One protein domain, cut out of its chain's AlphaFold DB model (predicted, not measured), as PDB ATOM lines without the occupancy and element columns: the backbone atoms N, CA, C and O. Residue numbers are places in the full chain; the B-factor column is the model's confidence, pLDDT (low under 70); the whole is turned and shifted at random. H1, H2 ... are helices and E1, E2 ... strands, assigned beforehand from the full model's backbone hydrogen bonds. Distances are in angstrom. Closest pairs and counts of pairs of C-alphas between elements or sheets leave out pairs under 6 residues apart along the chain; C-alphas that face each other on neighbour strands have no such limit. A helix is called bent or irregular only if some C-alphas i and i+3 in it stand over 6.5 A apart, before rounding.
ATOM      1  N   ILE A   4      19.646 -26.281  23.553       95.12
ATOM      2  CA  ILE A   4      18.888 -27.196  22.697       95.12
ATOM      3  C   ILE A   4      19.855 -28.093  21.921       95.12
ATOM      4  O   ILE A   4      19.740 -29.318  21.989       95.12
ATOM      5  N   ASN A   5      20.836 -27.499  21.238       95.88
ATOM      6  CA  ASN A   5      21.827 -28.265  20.486       95.88
ATOM      7  C   ASN A   5      22.779 -29.055  21.396       95.88
ATOM      8  O   ASN A   5      23.174 -30.166  21.039       95.88
ATOM      9  N   ASP A   6      23.132 -28.522  22.565       95.25
ATOM     10  CA  ASP A   6      24.007 -29.220  23.512       95.25
ATOM     11  C   ASP A   6      23.325 -30.468  24.097       95.25
ATOM     12  O   ASP A   6      23.907 -31.554  24.086       95.25
ATOM     13  N   PHE A   7      22.063 -30.357  24.530       95.38
ATOM     14  CA  PHE A   7      21.290 -31.512  24.995       95.38
ATOM     15  C   PHE A   7      21.066 -32.535  23.879       95.38
ATOM     16  O   PHE A   7      21.172 -33.734  24.133       95.38
ATOM     17  N   ASP A   8      20.801 -32.087  22.649       96.00
ATOM     18  CA  ASP A   8      20.622 -32.981  21.502       96.00
ATOM     19  C   ASP A   8      21.868 -33.838  21.245       96.00
ATOM     20  O   ASP A   8      21.764 -35.063  21.113       96.00
ATOM     21  N   LYS A   9      23.053 -33.214  21.253       96.38
ATOM     22  CA  LYS A   9      24.333 -33.919  21.111       96.38
ATOM     23  C   LYS A   9      24.550 -34.914  22.240       96.38
ATOM     24  O   LYS A   9      24.817 -36.079  21.958       96.38
ATOM     25  N   ILE A  10      24.364 -34.495  23.495       95.88
ATOM     26  CA  ILE A  10      24.557 -35.366  24.665       95.88
ATOM     27  C   ILE A  10      23.636 -36.590  24.594       95.88
ATOM     28  O   ILE A  10      24.092 -37.715  24.798       95.88
ATOM     29  N   ILE A  11      22.352 -36.403  24.270       95.50
ATOM     30  CA  ILE A  11      21.392 -37.508  24.135       95.50
ATOM     31  C   ILE A  11      21.837 -38.467  23.026       95.50
ATOM     32  O   ILE A  11      21.867 -39.684  23.240       95.50
ATOM     33  N   CYS A  12      22.204 -37.942  21.855       95.38
ATOM     34  CA  CYS A  12      22.651 -38.755  20.725       95.38
ATOM     35  C   CYS A  12      23.929 -39.542  21.054       95.38
ATOM     36  O   CYS A  12      23.981 -40.751  20.827       95.38
ATOM     37  N   GLU A  13      24.938 -38.883  21.616       96.81
ATOM     38  CA  GLU A  13      26.235 -39.485  21.935       96.81
ATOM     39  C   GLU A  13      26.106 -40.555  23.021       96.81
ATOM     40  O   GLU A  13      26.494 -41.704  22.804       96.81
ATOM     41  N   VAL A  14      25.494 -40.216  24.160       96.81
ATOM     42  CA  VAL A  14      25.352 -41.146  25.290       96.81
ATOM     43  C   VAL A  14      24.513 -42.356  24.889       96.81
ATOM     44  O   VAL A  14      24.902 -43.493  25.159       96.81
ATOM     45  N   SER A  15      23.386 -42.148  24.201       96.19
ATOM     46  CA  SER A  15      22.536 -43.263  23.766       96.19
ATOM     47  C   SER A  15      23.237 -44.180  22.757       96.19
ATOM     48  O   SER A  15      23.068 -45.401  22.815       96.19
ATOM     49  N   SER A  16      24.080 -43.616  21.886       95.81
ATOM     50  CA  SER A  16      24.898 -44.380  20.938       95.81
ATOM     51  C   SER A  16      25.964 -45.215  21.645       95.81
ATOM     52  O   SER A  16      26.087 -46.405  21.359       95.81
ATOM     53  N   VAL A  17      26.685 -44.635  22.613       97.44
ATOM     54  CA  VAL A  17      27.691 -45.348  23.425       97.44
ATOM     55  C   VAL A  17      27.064 -46.510  24.201       97.44
ATOM     56  O   VAL A  17      27.671 -47.571  24.330       97.44
ATOM     57  N   LEU A  18      25.824 -46.349  24.663       97.00
ATOM     58  CA  LEU A  18      25.072 -47.399  25.355       97.00
ATOM     59  C   LEU A  18      24.483 -48.468  24.412       97.00
ATOM     60  O   LEU A  18      23.777 -49.365  24.877       97.00
ATOM     61  N   GLY A  19      24.729 -48.379  23.098       96.38
ATOM     62  CA  GLY A  19      24.211 -49.315  22.093       96.38
ATOM     63  C   GLY A  19      22.695 -49.228  21.883       96.38
ATOM     64  O   GLY A  19      22.091 -50.155  21.346       96.38
ATOM     65  N   LYS A  20      22.064 -48.136  22.327       95.31
ATOM     66  CA  LYS A  20      20.614 -47.902  22.247       95.31
ATOM     67  C   LYS A  20      20.335 -46.506  21.682       95.31
ATOM     68  O   LYS A  20      19.749 -45.689  22.391       95.31
ATOM     69  N   PRO A  21      20.759 -46.209  20.438       94.69
ATOM     70  CA  PRO A  21      20.614 -44.876  19.866       94.69
ATOM     71  C   PRO A  21      19.144 -44.451  19.860       94.69
ATOM     72  O   PRO A  21      18.269 -45.184  19.390       94.69
ATOM     73  N   ILE A  22      18.867 -43.261  20.388       94.25
ATOM     74  CA  ILE A  22      17.514 -42.704  20.408       94.25
ATOM     75  C   ILE A  22      17.297 -41.912  19.119       94.25
ATOM     76  O   ILE A  22      18.049 -40.997  18.793       94.25
ATOM     77  N   ASN A  23      16.246 -42.252  18.373       92.12
ATOM     78  CA  ASN A  23      15.875 -41.514  17.169       92.12
ATOM     79  C   ASN A  23      15.328 -40.123  17.543       92.12
ATOM     80  O   ASN A  23      14.440 -40.029  18.387       92.12
ATOM     81  N   LYS A  24      15.784 -39.060  16.866       88.19
ATOM     82  CA  LYS A  24      15.327 -37.672  17.085       88.19
ATOM     83  C   LYS A  24      13.816 -37.474  16.985       88.19
ATOM     84  O   LYS A  24      13.268 -36.593  17.621       88.19
ATOM     85  N   THR A  25      13.112 -38.318  16.235       90.56
ATOM     86  CA  THR A  25      11.638 -38.287  16.160       90.56
ATOM     87  C   THR A  25      10.941 -38.752  17.445       90.56
ATOM     88  O   THR A  25       9.720 -38.657  17.547       90.56
ATOM     89  N   LYS A  26      11.687 -39.292  18.420       91.50
ATOM     90  CA  LYS A  26      11.163 -39.840  19.680       91.50
ATOM     91  C   LYS A  26      11.251 -38.875  20.859       91.50
ATOM     92  O   LYS A  26      10.708 -39.200  21.910       91.50
ATOM     93  N   TYR A  27      11.916 -37.731  20.711       94.12
ATOM     94  CA  TYR A  27      12.015 -36.727  21.765       94.12
ATOM     95  C   TYR A  27      11.982 -35.310  21.194       94.12
ATOM     96  O   TYR A  27      12.267 -35.083  20.023       94.12
ATOM     97  N   GLU A  28      11.636 -34.356  22.049       93.94
ATOM     98  CA  GLU A  28      11.644 -32.925  21.757       93.94
ATOM     99  C   GLU A  28      12.418 -32.222  22.876       93.94
ATOM    100  O   GLU A  28      12.273 -32.576  24.048       93.94
ATOM    101  N   ILE A  29      13.235 -31.231  22.522       94.69
ATOM    102  CA  ILE A  29      13.937 -30.380  23.484       94.69
ATOM    103  C   ILE A  29      13.350 -28.979  23.369       94.69
ATOM    104  O   ILE A  29      13.349 -28.385  22.293       94.69
ATOM    105  N   VAL A  30      12.851 -28.458  24.487       92.69
ATOM    106  CA  VAL A  30      12.186 -27.156  24.542       92.69
ATOM    107  C   VAL A  30      12.864 -26.294  25.590       92.69
ATOM    108  O   VAL A  30      12.793 -26.602  26.780       92.69
ATOM    109  N   ASP A  31      13.453 -25.179  25.159       92.56
ATOM    110  CA  ASP A  31      13.773 -24.083  26.068       92.56
ATOM    111  C   ASP A  31      12.482 -23.314  26.385       92.56
ATOM    112  O   ASP A  31      11.807 -22.781  25.500       92.56
ATOM    113  N   ARG A  32      12.095 -23.316  27.662       90.19
ATOM    114  CA  ARG A  32      10.872 -22.656  28.139       90.19
ATOM    115  C   ARG A  32      11.075 -21.171  28.445       90.19
ATOM    116  O   ARG A  32      10.074 -20.497  28.691       90.19
ATOM    117  N   GLY A  33      12.313 -20.678  28.422       89.25
ATOM    118  CA  GLY A  33      12.662 -19.300  28.745       89.25
ATOM    119  C   GLY A  33      12.297 -18.884  30.174       89.25
ATOM    120  O   GLY A  33      11.864 -19.683  31.009       89.25
ATOM    121  N   ILE A  34      12.474 -17.592  30.453       87.50
ATOM    122  CA  ILE A  34      12.115 -16.957  31.724       87.50
ATOM    123  C   ILE A  34      11.262 -15.714  31.406       87.50
ATOM    124  O   ILE A  34      11.727 -14.864  30.647       87.50
ATOM    125  N   PRO A  35      10.045 -15.569  31.965       87.12
ATOM    126  CA  PRO A  35       9.333 -16.538  32.798       87.12
ATOM    127  C   PRO A  35       8.834 -17.734  31.974       87.12
ATOM    128  O   PRO A  35       8.301 -17.568  30.877       87.12
ATOM    129  N   HIS A  36       8.966 -18.943  32.520       86.00
ATOM    130  CA  HIS A  36       8.473 -20.134  31.837       86.00
ATOM    131  C   HIS A  36       6.939 -20.179  31.861       86.00
ATOM    132  O   HIS A  36       6.308 -19.882  32.873       86.00
ATOM    133  N   GLN A  37       6.336 -20.596  30.750       85.06
ATOM    134  CA  GLN A  37       4.900 -20.868  30.661       85.06
ATOM    135  C   GLN A  37       4.660 -22.377  30.822       85.06
ATOM    136  O   GLN A  37       5.112 -23.148  29.962       85.06
ATOM    137  N   PRO A  38       3.979 -22.831  31.893       84.44
ATOM    138  CA  PRO A  38       3.663 -24.242  32.077       84.44
ATOM    139  C   PRO A  38       2.839 -24.780  30.904       84.44
ATOM    140  O   PRO A  38       1.894 -24.139  30.446       84.44
ATOM    141  N   ARG A  39       3.178 -25.977  30.424       86.62
ATOM    142  CA  ARG A  39       2.359 -26.718  29.456       86.62
ATOM    143  C   ARG A  39       2.239 -28.167  29.887       86.62
ATOM    144  O   ARG A  39       3.188 -28.731  30.432       86.62
ATOM    145  N   SER A  40       1.088 -28.763  29.602       89.00
ATOM    146  CA  SER A  40       0.881 -30.199  29.770       89.00
ATOM    147  C   SER A  40       1.832 -30.988  28.874       89.00
ATOM    148  O   SER A  40       2.173 -30.552  27.772       89.00
ATOM    149  N   LEU A  41       2.251 -32.158  29.355       89.50
ATOM    150  CA  LEU A  41       3.030 -33.094  28.556       89.50
ATOM    151  C   LEU A  41       2.157 -33.684  27.441       89.50
ATOM    152  O   LEU A  41       0.979 -33.964  27.692       89.50
ATOM    153  N   PRO A  42       2.710 -33.900  26.235       88.94
ATOM    154  CA  PRO A  42       2.025 -34.671  25.210       88.94
ATOM    155  C   PRO A  42       1.640 -36.058  25.736       88.94
ATOM    156  O   PRO A  42       2.368 -36.669  26.524       88.94
ATOM    157  N   THR A  43       0.492 -36.569  25.296       90.06
ATOM    158  CA  THR A  43       0.021 -37.901  25.688       90.06
ATOM    159  C   THR A  43       1.064 -38.962  25.341       90.06
ATOM    160  O   THR A  43       1.545 -39.021  24.213       90.06
ATOM    161  N   GLY A  44       1.396 -39.815  26.312       90.12
ATOM    162  CA  GLY A  44       2.385 -40.882  26.135       90.12
ATOM    163  C   GLY A  44       3.843 -40.417  26.187       90.12
ATOM    164  O   GLY A  44       4.731 -41.211  25.894       90.12
ATOM    165  N   MET A  45       4.102 -39.159  26.559       91.06
ATOM    166  CA  MET A  45       5.454 -38.653  26.786       91.06
ATOM    167  C   MET A  45       5.747 -38.432  28.272       91.06
ATOM    168  O   MET A  45       4.875 -38.078  29.067       91.06
ATOM    169  N   MET A  46       7.023 -38.597  28.620       93.62
ATOM    170  CA  MET A  46       7.597 -38.208  29.903       93.62
ATOM    171  C   MET A  46       8.464 -36.967  29.700       93.62
ATOM    172  O   MET A  46       9.307 -36.930  28.806       93.62
ATOM    173  N   GLY A  47       8.283 -35.960  30.549       92.94
ATOM    174  CA  GLY A  47       9.162 -34.800  30.582       92.94
ATOM    175  C   GLY A  47      10.382 -35.082  31.445       92.94
ATOM    176  O   GLY A  47      10.227 -35.409  32.620       92.94
ATOM    177  N   VAL A  48      11.577 -34.897  30.892       94.12
ATOM    178  CA  VAL A  48      12.818 -34.729  31.658       94.12
ATOM    179  C   VAL A  48      13.179 -33.252  31.587       94.12
ATOM    180  O   VAL A  48      13.222 -32.687  30.498       94.12
ATOM    181  N   TYR A  49      13.365 -32.606  32.733       92.69
ATOM    182  CA  TYR A  49      13.545 -31.156  32.795       92.69
ATOM    183  C   TYR A  49      14.735 -30.774  33.659       92.69
ATOM    184  O   TYR A  49      15.037 -31.443  34.650       92.69
ATOM    185  N   THR A  50      15.357 -29.652  33.304       93.56
ATOM    186  CA  THR A  50      16.402 -29.019  34.104       93.56
ATOM    187  C   THR A  50      16.062 -27.553  34.360       93.56
ATOM    188  O   THR A  50      15.363 -26.938  33.555       93.56
ATOM    189  N   PHE A  51      16.539 -27.002  35.475       92.44
ATOM    190  CA  PHE A  51      16.520 -25.560  35.727       92.44
ATOM    191  C   PHE A  51      17.945 -25.029  35.670       92.44
ATOM    192  O   PHE A  51      18.802 -25.542  36.385       92.44
ATOM    193  N   TRP A  52      18.176 -24.007  34.851       91.19
ATOM    194  CA  TRP A  52      19.458 -23.320  34.741       91.19
ATOM    195  C   TRP A  52      19.339 -21.897  35.287       91.19
ATOM    196  O   TRP A  52      18.376 -21.193  34.973       91.19
ATOM    197  N   TYR A  53      20.301 -21.487  36.106       90.44
ATOM    198  CA  TYR A  53      20.362 -20.155  36.694       90.44
ATOM    199  C   TYR A  53      21.822 -19.761  36.927       90.44
ATOM    200  O   TYR A  53      22.571 -20.523  37.526       90.44
ATOM    201  N   GLU A  54      22.219 -18.582  36.439       92.06
ATOM    202  CA  GLU A  54      23.545 -17.980  36.681       92.06
ATOM    203  C   GLU A  54      24.756 -18.901  36.428       92.06
ATOM    204  O   GLU A  54      25.784 -18.797  37.085       92.06
ATOM    205  N   GLY A  55      24.672 -19.772  35.419       91.06
ATOM    206  CA  GLY A  55      25.762 -20.687  35.058       91.06
ATOM    207  C   GLY A  55      25.602 -22.103  35.602       91.06
ATOM    208  O   GLY A  55      26.234 -23.007  35.061       91.06
ATOM    209  N   ASP A  56      24.689 -22.321  36.548       93.50
ATOM    210  CA  ASP A  56      24.517 -23.603  37.226       93.50
ATOM    211  C   ASP A  56      23.186 -24.287  36.896       93.50
ATOM    212  O   ASP A  56      22.130 -23.662  36.757       93.50
ATOM    213  N   PHE A  57      23.227 -25.620  36.816       91.69
ATOM    214  CA  PHE A  57      22.027 -26.454  36.767       91.69
ATOM    215  C   PHE A  57      21.545 -26.742  38.190       91.69
ATOM    216  O   PHE A  57      22.153 -27.511  38.929       91.69
ATOM    217  N   LEU A  58      20.418 -26.145  38.564       91.62
ATOM    218  CA  LEU A  58      19.879 -26.201  39.922       91.62
ATOM    219  C   LEU A  58      19.149 -27.512  40.230       91.62
ATOM    220  O   LEU A  58      19.093 -27.951  41.377       91.62
ATOM    221  N   LYS A  59      18.510 -28.111  39.221       89.62
ATOM    222  CA  LYS A  59      17.675 -29.303  39.397       89.62
ATOM    223  C   LYS A  59      17.548 -30.074  38.097       89.62
ATOM    224  O   LYS A  59      17.391 -29.466  37.047       89.62
ATOM    225  N   LEU A  60      17.513 -31.398  38.215       92.12
ATOM    226  CA  LEU A  60      17.080 -32.343  37.191       92.12
ATOM    227  C   LEU A  60      15.876 -33.120  37.736       92.12
ATOM    228  O   LEU A  60      15.869 -33.529  38.898       92.12
ATOM    229  N   GLY A  61      14.848 -33.321  36.921       92.19
ATOM    230  CA  GLY A  61      13.668 -34.072  37.335       92.19
ATOM    231  C   GLY A  61      12.950 -34.744  36.177       92.19
ATOM    232  O   GLY A  61      13.221 -34.468  35.010       92.19
ATOM    233  N   LYS A  62      12.010 -35.628  36.528       93.38
ATOM    234  CA  LYS A  62      11.110 -36.294  35.585       93.38
ATOM    235  C   LYS A  62       9.647 -36.076  35.971       93.38
ATOM    236  O   LYS A  62       9.332 -36.039  37.161       93.38
ATOM    237  N   ALA A  63       8.766 -35.952  34.987       91.25
ATOM    238  CA  ALA A  63       7.322 -35.800  35.163       91.25
ATOM    239  C   ALA A  63       6.558 -36.628  34.119       91.25
ATOM    240  O   ALA A  63       6.974 -36.693  32.966       91.25
ATOM    241  N   GLY A  64       5.433 -37.227  34.512       86.81
ATOM    242  CA  GLY A  64       4.633 -38.115  33.659       86.81
ATOM    243  C   GLY A  64       4.806 -39.609  33.988       86.81
ATOM    244  O   GLY A  64       5.672 -39.969  34.795       86.81
TER     245      GLY A  64
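AT A GLANCE: This is residues 4 to 64 of the 66 residues of an uncharacterized protein of Acidaminobacter hydrogenoformans DSM 2784 (UniProt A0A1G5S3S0). One helix, H1, stands off to one side of a two-stranded hairpin, E1 and E2, and a long stretch with no named element, residues 18 to 46, joins them in a wide loop. This stretch first folds back from the end of H1, then swings out and returns to the start of E1; residues 34 to 39 stick out at its far bend. The printed part has 61 residues, with one named helix and two named strands in the order H1, E1, E2, the strands making one antiparallel sheet in the order E1 - E2. The class is mixed, helices and strands, with 29 residues in named elements, under half of the printed part. The whole is only just loose, close to compact, with a radius of gyration of the C-alphas of 12.9 A and spans of 37 by 31 by 17 A.

HOW THE PARTS SIT: The printed part begins with H1, residues 4 to 17, in which every O i to N i+4 pair is within hydrogen-bond range. A long link of 29 residues joins it to E1, residues 47 to 53. A tight link of 2 residues joins E1 to E2, residues 56 to 63. E1 and E2 form a hairpin of antiparallel neighbour strands, with 162 degrees between their N-to-C directions. Among the C-alphas that face each other are those of Val 48 and Lys 62, 4.6 A apart, and those of Trp 52 and Phe 57, 4.5 A apart. N 47 and O 63 are within hydrogen-bond range at 2.8 A, and so are N 53 and O 56 at 2.9 A. H1 and E2 are apart.

IN THESE COORDINATES: H1 runs from Ile 4, C-alpha at (18.888, -27.196, 22.697), to Val 17, C-alpha at (27.691, -45.348, 23.425), and is 20.2 A long from first to last C-alpha; it is not bent. E1 begins at Gly 47, C-alpha at (9.162, -34.800, 30.582), ends at Tyr 53, and is 19.4 A long. E2, the longest strand with 8 residues, runs from Asp 56 to Ala 63, C-alpha at (7.322, -35.800, 35.163), and is 21.2 A long.

THE WHOLE: The two C-alphas farthest apart are those of Gly 19 and Pro 35, at 37.6 A. The first and last printed C-alphas, of Ile 4 and Gly 64, are 21.0 A apart. The C-alphas of residues 18 to 46 lie 5 to 20 A from the mean of the C-alphas, and residues 34 to 39 stand free. The printed part has no cut. The mean pLDDT of the printed part is 92.3, and no printed residue is under 70.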